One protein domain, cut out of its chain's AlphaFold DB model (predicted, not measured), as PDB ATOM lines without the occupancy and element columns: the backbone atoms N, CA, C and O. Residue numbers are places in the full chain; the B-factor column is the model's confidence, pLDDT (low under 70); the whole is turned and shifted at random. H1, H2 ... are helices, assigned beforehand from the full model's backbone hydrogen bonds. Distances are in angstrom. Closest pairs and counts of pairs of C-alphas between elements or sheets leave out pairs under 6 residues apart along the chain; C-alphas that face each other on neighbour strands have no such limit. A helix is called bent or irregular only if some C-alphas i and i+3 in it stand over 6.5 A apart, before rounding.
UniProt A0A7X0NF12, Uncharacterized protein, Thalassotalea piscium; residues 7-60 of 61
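What this domain is: This is residues 7 to 60 of the 61 residues of an uncharacterized protein of Thalassotalea piscium (UniProt A0A7X0NF12). H1 packs on H2 at a steep tilt, and H3 leaves the end of H2 at a corner as an arm whose residues 49 to 60 stick out. The printed part has 54 residues with three named helices, H1, H2, H3, and no named strand: all helix. It is loose, radius of gyration of the C-alphas 13.1 A, spanning 44 by 19 by 13 A.

Where its parts are: H1, residues 7 to 17, begins with C-alpha 7 at (131.994, 121.168, 223.316) and is 15.5 A long. H2, residues 21 to 38, 24.8 A, has a kink of 30 degrees near residue 28 and is irregular, C-alphas 22 and 25 being 7.9 A apart. H3, residues 41 to 59, 28.0 A, ends with C-alpha 59 at (149.884, 123.580, 232.338).

How they stand to each other: H1 and H2 touch, running opposite ways at 57 degrees; the closest C-alphas, of Trp 12 and Ala 30, are 4.6 A apart. H2, with residues 34 to 38 alone, and H3, with 41 to 44 alone, touch only at the corner; the closest C-alphas, of Phe 38 and Ala 44, are 5.3 A apart. H1 and H3 are close but not clearly touching. Every O i to N i+4 pair is within hydrogen-bond range in H1, 12 of 14 in H2, 14 of 15 in H3.

The domain as a whole: The farthest C-alphas, of Pro 21 and Leu 60, are 44.6 A apart. The printed part has no cut; both links are tight. Residues 55 to 60 have pLDDT under 70.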
ATOM      1  N   SER A   7     132.935 120.322 224.063       94.12
ATOM      2  CA  SER A   7     131.994 121.168 223.316       94.12
ATOM      3  C   SER A   7     130.705 120.433 222.930       94.12
ATOM      4  O   SER A   7     129.617 121.005 223.005       94.12
ATOM      5  N   LEU A   8     130.805 119.151 222.579       95.75
ATOM      6  CA  LEU A   8     129.658 118.320 222.227       95.75
ATOM      7  C   LEU A   8     128.820 117.977 223.464       95.75
ATOM      8  O   LEU A   8     127.595 118.062 223.416       95.75
ATOM      9  N   ILE A   9     129.472 117.676 224.591       96.12
ATOM     10  CA  ILE A   9     128.787 117.429 225.871       96.12
ATOM     11  C   ILE A   9     128.041 118.693 226.319       96.12
ATOM     12  O   ILE A   9     126.856 118.625 226.642       96.12
ATOM     13  N   ASN A  10     128.694 119.858 226.247       97.19
ATOM     14  CA  ASN A  10     128.067 121.153 226.526       97.19
ATOM     15  C   ASN A  10     126.863 121.420 225.614       97.19
ATOM     16  O   ASN A  10     125.828 121.881 226.088       97.19
ATOM     17  N   THR A  11     126.964 121.082 224.326       97.75
ATOM     18  CA  THR A  11     125.850 121.217 223.376       97.75
ATOM     19  C   THR A  11     124.660 120.354 223.790       97.75
ATOM     20  O   THR A  11     123.526 120.827 223.800       97.75
ATOM     21  N   TRP A  12     124.890 119.098 224.175       97.94
ATOM     22  CA  TRP A  12     123.810 118.228 224.640       97.94
ATOM     23  C   TRP A  12     123.166 118.741 225.929       97.94
ATOM     24  O   TRP A  12     121.940 118.776 226.021       97.94
ATOM     25  N   LEU A  13     123.970 119.188 226.896       97.50
ATOM     26  CA  LEU A  13     123.472 119.769 228.146       97.50
ATOM     27  C   LEU A  13     122.644 121.037 227.899       97.50
ATOM     28  O   LEU A  13     121.593 121.209 228.514       97.50
ATOM     29  N   PHE A  14     123.071 121.887 226.962       97.56
ATOM     30  CA  PHE A  14     122.309 123.057 226.535       97.56
ATOM     31  C   PHE A  14     120.967 122.665 225.907       97.56
ATOM     32  O   PHE A  14     119.924 123.189 226.296       97.56
ATOM     33  N   LEU A  15     120.972 121.713 224.970       97.69
ATOM     34  CA  LEU A  15     119.754 121.259 224.294       97.69
ATOM     35  C   LEU A  15     118.724 120.712 225.287       97.69
ATOM     36  O   LEU A  15     117.547 121.030 225.164       97.69
ATOM     37  N   ILE A  16     119.154 119.937 226.286       96.12
ATOM     38  CA  ILE A  16     118.256 119.377 227.311       96.12
ATOM     39  C   ILE A  16     117.563 120.479 228.124       96.12
ATOM     40  O   ILE A  16     116.395 120.320 228.467       96.12
ATOM     41  N   LYS A  17     118.253 121.592 228.402       95.62
ATOM     42  CA  LYS A  17     117.715 122.731 229.168       95.62
ATOM     43  C   LYS A  17     116.943 123.739 228.316       95.62
ATOM     44  O   LYS A  17     116.302 124.628 228.860       95.62
ATOM     45  N   SER A  18     117.025 123.645 226.990       95.38
ATOM     46  CA  SER A  18     116.340 124.578 226.102       95.38
ATOM     47  C   SER A  18     114.823 124.441 226.238       95.38
ATOM     48  O   SER A  18     114.296 123.332 226.290       95.38
ATOM     49  N   GLU A  19     114.102 125.559 226.194       95.44
ATOM     50  CA  GLU A  19     112.633 125.593 226.161       95.44
ATOM     51  C   GLU A  19     112.076 125.674 224.730       95.44
ATOM     52  O   GLU A  19     110.886 125.480 224.521       95.44
ATOM     53  N   ASP A  20     112.933 125.823 223.709       96.44
ATOM     54  CA  ASP A  20     112.491 125.998 222.320       96.44
ATOM     55  C   ASP A  20     111.785 124.728 221.792       96.44
ATOM     56  O   ASP A  20     112.421 123.665 221.698       96.44
ATOM     57  N   PRO A  21     110.488 124.788 221.435       94.81
ATOM     58  CA  PRO A  21     109.749 123.635 220.925       94.81
ATOM     59  C   PRO A  21     110.290 123.126 219.581       94.81
ATOM     60  O   PRO A  21     110.179 121.930 219.289       94.81
ATOM     61  N   LYS A  22     110.949 123.975 218.780       97.06
ATOM     62  CA  LYS A  22     111.561 123.577 217.499       97.06
ATOM     63  C   LYS A  22     112.703 122.582 217.686       97.06
ATOM     64  O   LYS A  22     113.009 121.814 216.776       97.06
ATOM     65  N   LEU A  23     113.304 122.540 218.876       96.38
ATOM     66  CA  LEU A  23     114.435 121.668 219.178       96.38
ATOM     67  C   LEU A  23     114.032 120.295 219.718       96.38
ATOM     68  O   LEU A  23     114.918 119.495 219.991       96.38
ATOM     69  N   THR A  24     112.738 119.974 219.844       96.62
ATOM     70  CA  THR A  24     112.234 118.745 220.498       96.62
ATOM     71  C   THR A  24     112.993 117.468 220.108       96.62
ATOM     72  O   THR A  24     113.423 116.712 220.981       96.62
ATOM     73  N   LYS A  25     113.237 117.243 218.807       97.19
ATOM     74  CA  LYS A  25     114.006 116.077 218.328       97.19
ATOM     75  C   LYS A  25     115.453 116.093 218.832       97.19
ATOM     76  O   LYS A  25     115.953 115.080 219.316       97.19
ATOM     77  N   SER A  26     116.109 117.247 218.755       97.44
ATOM     78  CA  SER A  26     117.478 117.449 219.230       97.44
ATOM     79  C   SER A  26     117.588 117.288 220.748       97.44
ATOM     80  O   SER A  26     118.550 116.681 221.211       97.44
ATOM     81  N   LYS A  27     116.589 117.738 221.525       97.69
ATOM     82  CA  LYS A  27     116.537 117.523 222.985       97.69
ATOM     83  C   LYS A  27     116.473 116.037 223.323       97.69
ATOM     84  O   LYS A  27     117.238 115.564 224.156       97.69
ATOM     85  N   ALA A  28     115.606 115.289 222.638       97.50
ATOM     86  CA  ALA A  28     115.462 113.850 222.848       97.50
ATOM     87  C   ALA A  28     116.759 113.086 222.520       97.50
ATOM     88  O   ALA A  28     117.180 112.212 223.281       97.50
ATOM     89  N   LEU A  29     117.428 113.447 221.420       97.94
ATOM     90  CA  LEU A  29     118.728 112.878 221.058       97.94
ATOM     91  C   LEU A  29     119.813 113.228 222.084       97.94
ATOM     92  O   LEU A  29     120.541 112.340 222.524       97.94
ATOM     93  N   ALA A  30     119.890 114.489 222.509       97.94
ATOM     94  CA  ALA A  30     120.828 114.935 223.533       97.94
ATOM     95  C   ALA A  30     120.620 114.186 224.859       97.94
ATOM     96  O   ALA A  30     121.578 113.650 225.415       97.94
ATOM     97  N   ALA A  31     119.373 114.056 225.323       97.75
ATOM     98  CA  ALA A  31     119.034 113.303 226.531       97.75
ATOM     99  C   ALA A  31     119.444 111.826 226.424       97.75
ATOM    100  O   ALA A  31     120.024 111.271 227.359       97.75
ATOM    101  N   LYS A  32     119.214 111.193 225.263       98.00
ATOM    102  CA  LYS A  32     119.666 109.822 224.996       98.00
ATOM    103  C   LYS A  32     121.188 109.711 225.075       98.00
ATOM    104  O   LYS A  32     121.686 108.797 225.730       98.00
ATOM    105  N   HIS A  33     121.924 110.631 224.452       97.31
ATOM    106  CA  HIS A  33     123.385 110.629 224.501       97.31
ATOM    107  C   HIS A  33     123.921 110.855 225.916       97.31
ATOM    108  O   HIS A  33     124.834 110.137 226.325       97.31
ATOM    109  N   ILE A  34     123.337 111.773 226.687       97.50
ATOM    110  CA  ILE A  34     123.730 111.996 228.081       97.50
ATOM    111  C   ILE A  34     123.492 110.738 228.920       97.50
ATOM    112  O   ILE A  34     124.412 110.260 229.581       97.50
ATOM    113  N   LYS A  35     122.306 110.125 228.815       97.38
ATOM    114  CA  LYS A  35     121.985 108.889 229.538       97.38
ATOM    115  C   LYS A  35     122.929 107.738 229.182       97.38
ATOM    116  O   LYS A  35     123.380 107.023 230.066       97.38
ATOM    117  N   GLN A  36     123.243 107.556 227.899       96.25
ATOM    118  CA  GLN A  36     124.087 106.450 227.435       96.25
ATOM    119  C   GLN A  36     125.565 106.597 227.814       96.25
ATOM    120  O   GLN A  36     126.228 105.584 228.017       96.25
ATOM    121  N   ASN A  37     126.092 107.823 227.867       95.31
ATOM    122  CA  ASN A  37     127.523 108.051 228.093       95.31
ATOM    123  C   ASN A  37     127.860 108.423 229.544       95.31
ATOM    124  O   ASN A  37     128.955 108.101 229.996       95.31
ATOM    125  N   PHE A  38     126.939 109.073 230.261       95.06
ATOM    126  CA  PHE A  38     127.178 109.614 231.605       95.06
ATOM    127  C   PHE A  38     126.122 109.182 232.631       95.06
ATOM    128  O   PHE A  38     126.299 109.415 233.819       95.06
ATOM    129  N   GLY A  39     125.016 108.564 232.207       95.88
ATOM    130  CA  GLY A  39     123.905 108.174 233.081       95.88
ATOM    131  C   GLY A  39     122.884 109.294 233.296       95.88
ATOM    132  O   GLY A  39     121.690 109.068 233.096       95.88
ATOM    133  N   ASN A  40     123.332 110.506 233.636       96.31
ATOM    134  CA  ASN A  40     122.477 111.688 233.802       96.31
ATOM    135  C   ASN A  40     123.241 113.007 233.550       96.31
ATOM    136  O   ASN A  40     124.437 113.002 233.250       96.31
ATOM    137  N   SER A  41     122.529 114.137 233.631       96.25
ATOM    138  CA  SER A  41     123.088 115.477 233.418       96.25
ATOM    139  C   SER A  41     124.075 115.913 234.501       96.25
ATOM    140  O   SER A  41     125.098 116.492 234.146       96.25
ATOM    141  N   GLU A  42     123.820 115.628 235.786       96.75
ATOM    142  CA  GLU A  42     124.770 115.923 236.874       96.75
ATOM    143  C   GLU A  42     126.126 115.245 236.644       96.75
ATOM    144  O   GLU A  42     127.168 115.891 236.699       96.75
ATOM    145  N   LEU A  43     126.128 113.950 236.327       96.00
ATOM    146  CA  LEU A  43     127.349 113.182 236.084       96.00
ATOM    147  C   LEU A  43     128.095 113.675 234.839       96.00
ATOM    148  O   LEU A  43     129.324 113.680 234.816       96.00
ATOM    149  N   ALA A  44     127.372 114.135 233.815       96.06
ATOM    150  CA  ALA A  44     127.986 114.783 232.662       96.06
ATOM    151  C   ALA A  44     128.640 116.128 233.031       96.06
ATOM    152  O   ALA A  44     129.713 116.431 232.517       96.06
ATOM    153  N   HIS A  45     128.038 116.917 233.929       95.62
ATOM    154  CA  HIS A  45     128.648 118.145 234.449       95.62
ATOM    155  C   HIS A  45     129.935 117.848 235.233       95.62
ATOM    156  O   HIS A  45     130.974 118.421 234.906       95.62
ATOM    157  N   LEU A  46     129.899 116.881 236.156       94.62
ATOM    158  CA  LEU A  46     131.073 116.448 236.924       94.62
ATOM    159  C   LEU A  46     132.207 115.944 236.019       94.62
ATOM    160  O   LEU A  46     133.378 116.231 236.254       94.62
ATOM    161  N   TYR A  47     131.873 115.223 234.945       92.69
ATOM    162  CA  TYR A  47     132.862 114.779 233.962       92.69
ATOM    163  C   TYR A  47     133.582 115.959 233.289       92.69
ATOM    164  O   TYR A  47     134.798 115.923 233.105       92.69
ATOM    165  N   ILE A  48     132.851 117.021 232.932       92.50
ATOM    166  CA  ILE A  48     133.440 118.230 232.339       92.50
ATOM    167  C   ILE A  48     134.353 118.942 233.339       92.50
ATOM    168  O   ILE A  48     135.424 119.405 232.950       92.50
ATOM    169  N   GLU A  49     133.946 119.036 234.604       91.19
ATOM    170  CA  GLU A  49     134.758 119.630 235.673       91.19
ATOM    171  C   GLU A  49     136.063 118.852 235.864       91.19
ATOM    172  O   GLU A  49     137.140 119.435 235.769       91.19
ATOM    173  N   GLN A  50     135.988 117.521 235.943       89.19
ATOM    174  CA  GLN A  50     137.168 116.663 236.043       89.19
ATOM    175  C   GLN A  50     138.148 116.850 234.869       89.19
ATOM    176  O   GLN A  50     139.366 116.772 235.047       89.19
ATOM    177  N   LEU A  51     137.648 117.072 233.648       86.75
ATOM    178  CA  LEU A  51     138.505 117.344 232.488       86.75
ATOM    179  C   LEU A  51     139.209 118.703 232.581       86.75
ATOM    180  O   LEU A  51     140.358 118.820 232.149       86.75
ATOM    181  N   LYS A  52     138.543 119.725 233.129       83.75
ATOM    182  CA  LYS A  52     139.153 121.044 233.343       83.75
ATOM    183  C   LYS A  52     140.282 120.958 234.363       83.75
ATOM    184  O   LYS A  52     141.369 121.443 234.067       83.75
ATOM    185  N   ASP A  53     140.063 120.264 235.476       78.62
ATOM    186  CA  ASP A  53     141.078 120.095 236.524       78.62
ATOM    187  C   ASP A  53     142.330 119.389 235.989       78.62
ATOM    188  O   ASP A  53     143.447 119.864 236.178       78.62
ATOM    189  N   LYS A  54     142.149 118.325 235.193       73.38
ATOM    190  CA  LYS A  54     143.260 117.642 234.507       73.38
ATOM    191  C   LYS A  54     144.006 118.537 233.522       73.38
ATOM    192  O   LYS A  54     145.201 118.367 233.324       73.38
ATOM    193  N   THR A  55     143.310 119.466 232.869       63.50
ATOM    194  CA  THR A  55     143.952 120.405 231.936       63.50
ATOM    195  C   THR A  55     144.798 121.432 232.691       63.50
ATOM    196  O   THR A  55     145.877 121.782 232.227       63.50
ATOM    197  N   ILE A  56     144.339 121.883 233.863       59.81
ATOM    198  CA  ILE A  56     145.072 122.826 234.721       59.81
ATOM    199  C   ILE A  56     146.354 122.180 235.266       59.81
ATOM    200  O   ILE A  56     147.406 122.814 235.246       59.81
ATOM    201  N   GLU A  57     146.291 120.912 235.679       56.50
ATOM    202  CA  GLU A  57     147.449 120.171 236.198       56.50
ATOM    203  C   GLU A  57     148.576 120.016 235.157       56.50
ATOM    204  O   GLU A  57     149.751 120.052 235.507       56.50
ATOM    205  N   ILE A  58     148.241 119.931 233.863       60.22
ATOM    206  CA  ILE A  58     149.223 119.777 232.774       60.22
ATOM    207  C   ILE A  58     149.931 121.101 232.422       60.22
ATOM    208  O   ILE A  58     151.040 121.076 231.897       60.22
ATOM    209  N   ILE A  59     149.323 122.260 232.701       60.22
ATOM    210  CA  ILE A  59     149.884 123.580 232.338       60.22
ATOM    211  C   ILE A  59     150.895 124.090 233.388       60.22
ATOM    212  O   ILE A  59     151.636 125.030 233.122       60.22
ATOM    213  N   LEU A  60     150.963 123.473 234.570       51.88
ATOM    214  CA  LEU A  60     151.816 123.905 235.688       51.88
ATOM    215  C   LEU A  60     153.249 123.322 235.681       51.88
ATOM    216  O   LEU A  60     153.905 123.350 236.722       51.88
TER     217      LEU A  60